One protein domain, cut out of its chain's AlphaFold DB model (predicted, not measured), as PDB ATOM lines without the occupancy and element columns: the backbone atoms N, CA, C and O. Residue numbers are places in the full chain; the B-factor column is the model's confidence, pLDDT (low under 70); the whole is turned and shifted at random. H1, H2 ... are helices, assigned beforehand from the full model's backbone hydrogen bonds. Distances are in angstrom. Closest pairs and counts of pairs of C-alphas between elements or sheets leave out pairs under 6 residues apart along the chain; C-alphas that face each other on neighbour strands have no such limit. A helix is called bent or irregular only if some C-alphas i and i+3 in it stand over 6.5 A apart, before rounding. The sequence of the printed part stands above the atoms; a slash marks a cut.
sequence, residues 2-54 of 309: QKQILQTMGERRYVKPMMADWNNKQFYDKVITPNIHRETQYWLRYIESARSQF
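Overview. This is residues 2 to 54 of the 309 residues of an uncharacterized protein of Vibrio ponticus (UniProt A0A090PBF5). A short, uneven helix, H1, and a much longer one, H2, run the same way, with a loop of residues 14 to 23 that folds back from the end of H1 to the beginning of H2. H1, this loop and the first part of H2 make a small body, from which residues 40 to 54 of H2 stick out as a single helical arm that makes the length. The printed part has 53 residues with two named helices, H1 then H2, and no named strand; its class is all helix. The whole is only just loose, close to extended, with a radius of gyration of the C-alphas of 14.5 A and spans of 49 by 23 by 13 A.

Arrangement. H1, residues 2 to 13, and H2, residues 24 to 54, are close but not clearly touching, with 2 pairs of C-alphas within 8 A. Their closest C-alphas, those of Arg 13 and Asn 35, are 6.0 A apart. Their lines stand at a shallow tilt of 32 degrees and run the same way, centre to centre 18.4 A. Of the O i to N i+4 pairs, 5 of 8 in H1 and 23 of 27 in H2 are within hydrogen-bond range.

Along the chain. H1 begins at C-alpha 2 (-23.497, -46.791, -9.515) and is irregular: C-alphas 8 and 11 are 9.1 A apart. H2 measures 43.4 A from C-alpha 24 (-12.630, -45.840, 5.191) to C-alpha 54 (6.269, -14.318, -17.940). It has a kink of 26 degrees near residue 31 and is only just irregular, with C-alphas 30 and 33 at 6.6 A.

Size, cuts and confidence. The two C-alphas farthest apart, those of Asp 21 and Phe 54, are 48.9 A from each other. Without residues 40 to 54, which stand free, the body of 38 residues spans 25 by 23 by 13 A. The link from H1 to H2, 10 residues, is short, and the printed part has no cut. Mean pLDDT of the printed part is 83.3; residues 52 to 53 are under 70.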
ATOM      1  N   GLN A   2     -24.628 -47.526  -8.890       82.62
ATOM      2  CA  GLN A   2     -23.497 -46.791  -9.515       82.62
ATOM      3  C   GLN A   2     -23.894 -45.484 -10.230       82.62
ATOM      4  O   GLN A   2     -23.213 -44.475 -10.089       82.62
ATOM      5  N   LYS A   3     -25.029 -45.476 -10.945       83.25
ATOM      6  CA  LYS A   3     -25.565 -44.260 -11.590       83.25
ATOM      7  C   LYS A   3     -25.922 -43.154 -10.587       83.25
ATOM      8  O   LYS A   3     -25.705 -41.990 -10.888       83.25
ATOM      9  N   GLN A   4     -26.430 -43.513  -9.405       82.81
ATOM     10  CA  GLN A   4     -26.764 -42.545  -8.353       82.81
ATOM     11  C   GLN A   4     -25.493 -41.957  -7.740       82.81
ATOM     12  O   GLN A   4     -25.386 -40.747  -7.609       82.81
ATOM     13  N   ILE A   5     -24.490 -42.796  -7.457       80.62
ATOM     14  CA  ILE A   5     -23.186 -42.338  -6.954       80.62
ATOM     15  C   ILE A   5     -22.530 -41.376  -7.952       80.62
ATOM     16  O   ILE A   5     -22.028 -40.326  -7.557       80.62
ATOM     17  N   LEU A   6     -22.571 -41.702  -9.247       83.00
ATOM     18  CA  LEU A   6     -22.089 -40.820 -10.308       83.00
ATOM     19  C   LEU A   6     -22.839 -39.479 -10.328       83.00
ATOM     20  O   LEU A   6     -22.199 -38.441 -10.454       83.00
ATOM     21  N   GLN A   7     -24.168 -39.485 -10.178       83.44
ATOM     22  CA  GLN A   7     -24.965 -38.254 -10.112       83.44
ATOM     23  C   GLN A   7     -24.608 -37.396  -8.892       83.44
ATOM     24  O   GLN A   7     -24.498 -36.182  -9.022       83.44
ATOM     25  N   THR A   8     -24.383 -38.006  -7.726       82.19
ATOM     26  CA  THR A   8     -24.043 -37.276  -6.495       82.19
ATOM     27  C   THR A   8     -22.605 -36.759  -6.494       82.19
ATOM     28  O   THR A   8     -22.356 -35.635  -6.068       82.19
ATOM     29  N   MET A   9     -21.637 -37.555  -6.959       77.44
ATOM     30  CA  MET A   9     -20.225 -37.151  -6.977       77.44
ATOM     31  C   MET A   9     -19.857 -36.296  -8.196       77.44
ATOM     32  O   MET A   9     -18.837 -35.603  -8.179       77.44
ATOM     33  N   GLY A  10     -20.670 -36.343  -9.251       80.62
ATOM     34  CA  GLY A  10     -20.362 -35.767 -10.552       80.62
ATOM     35  C   GLY A  10     -19.281 -36.555 -11.300       80.62
ATOM     36  O   GLY A  10     -18.475 -37.286 -10.718       80.62
ATOM     37  N   GLU A  11     -19.220 -36.370 -12.620       77.94
ATOM     38  CA  GLU A  11     -18.272 -37.080 -13.495       77.94
ATOM     39  C   GLU A  11     -16.801 -36.860 -13.108       77.94
ATOM     40  O   GLU A  11     -15.950 -37.715 -13.341       77.94
ATOM     41  N   ARG A  12     -16.499 -35.726 -12.465       74.44
ATOM     42  CA  ARG A  12     -15.136 -35.312 -12.119       74.44
ATOM     43  C   ARG A  12     -14.559 -36.019 -10.892       74.44
ATOM     44  O   ARG A  12     -13.361 -36.304 -10.888       74.44
ATOM     45  N   ARG A  13     -15.379 -36.298  -9.871       81.31
ATOM     46  CA  ARG A  13     -14.948 -36.925  -8.600       81.31
ATOM     47  C   ARG A  13     -15.300 -38.407  -8.523       81.31
ATOM     48  O   ARG A  13     -14.850 -39.106  -7.619       81.31
ATOM     49  N   TYR A  14     -16.091 -38.907  -9.462       83.12
ATOM     50  CA  TYR A  14     -16.397 -40.322  -9.525       83.12
ATOM     51  C   TYR A  14     -15.176 -41.137  -9.993       83.12
ATOM     52  O   TYR A  14     -14.429 -40.735 -10.891       83.12
ATOM     53  N   VAL A  15     -14.970 -42.302  -9.377       83.38
ATOM     54  CA  VAL A  15     -13.947 -43.284  -9.764       83.38
ATOM     55  C   VAL A  15     -14.661 -44.584 -10.121       83.38
ATOM     56  O   VAL A  15     -15.424 -45.109  -9.317       83.38
ATOM     57  N   LYS A  16     -14.445 -45.108 -11.332       84.19
ATOM     58  CA  LYS A  16     -15.129 -46.319 -11.810       84.19
ATOM     59  C   LYS A  16     -14.243 -47.565 -11.628       84.19
ATOM     60  O   LYS A  16     -13.118 -47.539 -12.122       84.19
ATOM     61  N   PRO A  17     -14.753 -48.675 -11.056       84.12
ATOM     62  CA  PRO A  17     -16.002 -48.806 -10.295       84.12
ATOM     63  C   PRO A  17     -15.829 -48.333  -8.841       84.12
ATOM     64  O   PRO A  17     -14.813 -48.631  -8.221       84.12
ATOM     65  N   MET A  18     -16.836 -47.661  -8.275       83.81
ATOM     66  CA  MET A  18     -16.842 -47.274  -6.859       83.81
ATOM     67  C   MET A  18     -17.678 -48.270  -6.069       83.81
ATOM     68  O   MET A  18     -18.891 -48.329  -6.252       83.81
ATOM     69  N   MET A  19     -17.061 -49.076  -5.215       85.25
ATOM     70  CA  MET A  19     -17.801 -50.110  -4.491       85.25
ATOM     71  C   MET A  19     -18.356 -49.563  -3.173       85.25
ATOM     72  O   MET A  19     -17.734 -48.723  -2.526       85.25
ATOM     73  N   ALA A  20     -19.556 -50.012  -2.806       82.56
ATOM     74  CA  ALA A  20     -20.247 -49.556  -1.600       82.56
ATOM     75  C   ALA A  20     -19.787 -50.273  -0.323       82.56
ATOM     76  O   ALA A  20     -20.122 -49.845   0.775       82.56
ATOM     77  N   ASP A  21     -19.034 -51.359  -0.479       88.62
ATOM     78  CA  ASP A  21     -18.454 -52.182   0.583       88.62
ATOM     79  C   ASP A  21     -17.045 -51.720   1.000       88.62
ATOM     80  O   ASP A  21     -16.442 -52.309   1.897       88.62
ATOM     81  N   TRP A  22     -16.498 -50.673   0.368       88.19
ATOM     82  CA  TRP A  22     -15.188 -50.137   0.732       88.19
ATOM     83  C   TRP A  22     -15.194 -49.549   2.140       88.19
ATOM     84  O   TRP A  22     -16.009 -48.692   2.475       88.19
ATOM     85  N   ASN A  23     -14.214 -49.955   2.947       91.50
ATOM     86  CA  ASN A  23     -13.962 -49.336   4.245       91.50
ATOM     87  C   ASN A  23     -13.293 -47.954   4.098       91.50
ATOM     88  O   ASN A  23     -12.827 -47.583   3.019       91.50
ATOM     89  N   ASN A  24     -13.181 -47.203   5.200       90.06
ATOM     90  CA  ASN A  24     -12.630 -45.840   5.191       90.06
ATOM     91  C   ASN A  24     -11.235 -45.744   4.551       90.06
ATOM     92  O   ASN A  24     -10.970 -44.801   3.809       90.06
ATOM     93  N   LYS A  25     -10.357 -46.729   4.788       91.75
ATOM     94  CA  LYS A  25      -9.011 -46.754   4.198       91.75
ATOM     95  C   LYS A  25      -9.072 -47.005   2.690       91.75
ATOM     96  O   LYS A  25      -8.465 -46.275   1.920       91.75
ATOM     97  N   GLN A  26      -9.848 -47.997   2.259       90.88
ATOM     98  CA  GLN A  26     -10.036 -48.312   0.843       90.88
ATOM     99  C   GLN A  26     -10.689 -47.152   0.086       90.88
ATOM    100  O   GLN A  26     -10.288 -46.864  -1.037       90.88
ATOM    101  N   PHE A  27     -11.657 -46.464   0.694       89.69
ATOM    102  CA  PHE A  27     -12.271 -45.270   0.121       89.69
ATOM    103  C   PHE A  27     -11.272 -44.111   0.022       89.69
ATOM    104  O   PHE A  27     -11.193 -43.456  -1.018       89.69
ATOM    105  N   TYR A  28     -10.464 -43.887   1.061       89.94
ATOM    106  CA  TYR A  28      -9.404 -42.883   1.026       89.94
ATOM    107  C   TYR A  28      -8.405 -43.162  -0.108       89.94
ATOM    108  O   TYR A  28      -8.231 -42.319  -0.988       89.94
ATOM    109  N   ASP A  29      -7.853 -44.376  -0.162       91.94
ATOM    110  CA  ASP A  29      -6.824 -44.763  -1.134       91.94
ATOM    111  C   ASP A  29      -7.355 -44.817  -2.579       91.94
ATOM    112  O   ASP A  29      -6.642 -44.468  -3.521       91.94
ATOM    113  N   LYS A  30      -8.606 -45.257  -2.784       90.19
ATOM    114  CA  LYS A  30      -9.179 -45.480  -4.126       90.19
ATOM    115  C   LYS A  30     -10.027 -44.325  -4.656       90.19
ATOM    116  O   LYS A  30     -10.228 -44.251  -5.866       90.19
ATOM    117  N   VAL A  31     -10.527 -43.434  -3.797       88.50
ATOM    118  CA  VAL A  31     -11.388 -42.304  -4.197       88.50
ATOM    119  C   VAL A  31     -10.748 -40.975  -3.846       88.50
ATOM    120  O   VAL A  31     -10.566 -40.142  -4.733       88.50
ATOM    121  N   ILE A  32     -10.377 -40.763  -2.584       90.00
ATOM    122  CA  ILE A  32      -9.887 -39.456  -2.131       90.00
ATOM    123  C   ILE A  32      -8.513 -39.149  -2.724       90.00
ATOM    124  O   ILE A  32      -8.378 -38.147  -3.423       90.00
ATOM    125  N   THR A  33      -7.511 -40.011  -2.531       91.88
ATOM    126  CA  THR A  33      -6.145 -39.775  -3.028       91.88
ATOM    127  C   THR A  33      -6.090 -39.582  -4.551       91.88
ATOM    128  O   THR A  33      -5.485 -38.600  -4.993       91.88
ATOM    129  N   PRO A  34      -6.752 -40.414  -5.384       89.31
ATOM    130  CA  PRO A  34      -6.738 -40.223  -6.833       89.31
ATOM    131  C   PRO A  34      -7.449 -38.941  -7.270       89.31
ATOM    132  O   PRO A  34      -7.015 -38.302  -8.229       89.31
ATOM    133  N   ASN A  35      -8.520 -38.541  -6.576       88.88
ATOM    134  CA  ASN A  35      -9.209 -37.285  -6.858       88.88
ATOM    135  C   ASN A  35      -8.378 -36.073  -6.442       88.88
ATOM    136  O   ASN A  35      -8.297 -35.129  -7.221       88.88
ATOM    137  N   ILE A  36      -7.715 -36.109  -5.282       89.19
ATOM    138  CA  ILE A  36      -6.780 -35.053  -4.871       89.19
ATOM    139  C   ILE A  36      -5.692 -34.908  -5.931       89.19
ATOM    140  O   ILE A  36      -5.485 -33.811  -6.433       89.19
ATOM    141  N   HIS A  37      -5.057 -36.006  -6.350       88.00
ATOM    142  CA  HIS A  37      -4.021 -35.941  -7.378       88.00
ATOM    143  C   HIS A  37      -4.556 -35.380  -8.705       88.00
ATOM    144  O   HIS A  37      -3.904 -34.545  -9.329       88.00
ATOM    145  N   ARG A  38      -5.760 -35.791  -9.127       85.38
ATOM    146  CA  ARG A  38      -6.416 -35.287 -10.343       85.38
ATOM    147  C   ARG A  38      -6.695 -33.789 -10.259       85.38
ATOM    148  O   ARG A  38      -6.389 -33.078 -11.210       85.38
ATOM    149  N   GLU A  39      -7.219 -33.317  -9.131       85.75
ATOM    150  CA  GLU A  39      -7.460 -31.897  -8.858       85.75
ATOM    151  C   GLU A  39      -6.161 -31.098  -8.824       85.75
ATOM    152  O   GLU A  39      -6.058 -30.059  -9.472       85.75
ATOM    153  N   THR A  40      -5.135 -31.601  -8.137       87.62
ATOM    154  CA  THR A  40      -3.817 -30.969  -8.102       87.62
ATOM    155  C   THR A  40      -3.248 -30.835  -9.505       87.62
ATOM    156  O   THR A  40      -2.880 -29.734  -9.894       87.62
ATOM    157  N   GLN A  41      -3.212 -31.913 -10.297       84.62
ATOM    158  CA  GLN A  41      -2.711 -31.862 -11.675       84.62
ATOM    159  C   GLN A  41      -3.528 -30.903 -12.540       84.62
ATOM    160  O   GLN A  41      -2.974 -30.158 -13.344       84.62
ATOM    161  N   TYR A  42      -4.843 -30.898 -12.360       82.88
ATOM    162  CA  TYR A  42      -5.745 -30.003 -13.060       82.88
ATOM    163  C   TYR A  42      -5.431 -28.521 -12.769       82.88
ATOM    164  O   TYR A  42      -5.209 -27.756 -13.707       82.88
ATOM    165  N   TRP A  43      -5.309 -28.114 -11.502       84.38
ATOM    166  CA  TRP A  43      -4.990 -26.723 -11.141       84.38
ATOM    167  C   TRP A  43      -3.548 -26.351 -11.469       84.38
ATOM    168  O   TRP A  43      -3.264 -25.227 -11.877       84.38
ATOM    169  N   LEU A  44      -2.635 -27.308 -11.358       84.06
ATOM    170  CA  LEU A  44      -1.236 -27.115 -11.702       84.06
ATOM    171  C   LEU A  44      -1.064 -26.817 -13.198       84.06
ATOM    172  O   LEU A  44      -0.277 -25.942 -13.543       84.06
ATOM    173  N   ARG A  45      -1.869 -27.427 -14.080       77.94
ATOM    174  CA  ARG A  45      -1.905 -27.072 -15.514       77.94
ATOM    175  C   ARG A  45      -2.363 -25.631 -15.758       77.94
ATOM    176  O   ARG A  45      -1.833 -24.985 -16.658       77.94
ATOM    177  N   TYR A  46      -3.310 -25.123 -14.969       79.62
ATOM    178  CA  TYR A  46      -3.751 -23.724 -15.041       79.62
ATOM    179  C   TYR A  46      -2.665 -22.746 -14.572       79.62
ATOM    180  O   TYR A  46      -2.416 -21.728 -15.212       79.62
ATOM    181  N   ILE A  47      -1.966 -23.070 -13.481       81.62
ATOM    182  CA  ILE A  47      -0.859 -22.242 -12.983       81.62
ATOM    183  C   ILE A  47       0.308 -22.248 -13.979       81.62
ATOM    184  O   ILE A  47       0.893 -21.202 -14.253       81.62
ATOM    185  N   GLU A  48       0.638 -23.407 -14.554       74.38
ATOM    186  CA  GLU A  48       1.704 -23.533 -15.556       74.38
ATOM    187  C   GLU A  48       1.394 -22.748 -16.835       74.38
ATOM    188  O   GLU A  48       2.277 -22.052 -17.348       74.38
ATOM    189  N   SER A  49       0.145 -22.777 -17.317       70.06
ATOM    190  CA  SER A  49      -0.245 -21.979 -18.485       70.06
ATOM    191  C   SER A  49      -0.124 -20.474 -18.212       70.06
ATOM    192  O   SER A  49       0.359 -19.734 -19.072       70.06
ATOM    193  N   ALA A  50      -0.462 -20.016 -17.002       73.50
ATOM    194  CA  ALA A  50      -0.276 -18.626 -16.591       73.50
ATOM    195  C   ALA A  50       1.212 -18.241 -16.466       73.50
ATOM    196  O   ALA A  50       1.623 -17.213 -17.005       73.50
ATOM    197  N   ARG A  51       2.033 -19.084 -15.819       73.12
ATOM    198  CA  ARG A  51       3.472 -18.843 -15.595       73.12
ATOM    199  C   ARG A  51       4.237 -18.635 -16.899       73.12
ATOM    200  O   ARG A  51       5.086 -17.752 -16.969       73.12
ATOM    201  N   SER A  52       3.914 -19.415 -17.926       67.12
ATOM    202  CA  SER A  52       4.640 -19.392 -19.197       67.12
ATOM    203  C   SER A  52       4.683 -18.014 -19.875       67.12
ATOM    204  O   SER A  52       5.643 -17.686 -20.560       67.12
ATOM    205  N   GLN A  53       3.689 -17.155 -19.637       68.06
ATOM    206  CA  GLN A  53       3.603 -15.831 -20.262       68.06
ATOM    207  C   GLN A  53       4.624 -14.820 -19.729       68.06
ATOM    208  O   GLN A  53       4.828 -13.776 -20.352       68.06
ATOM    209  N   PHE A  54       5.244 -15.129 -18.590       70.12
ATOM    210  CA  PHE A  54       6.269 -14.318 -17.940       70.12
ATOM    211  C   PHE A  54       7.693 -14.823 -18.227       70.12
ATOM    212  O   PHE A  54       8.652 -14.209 -17.770       70.12
TER     213      PHE A  54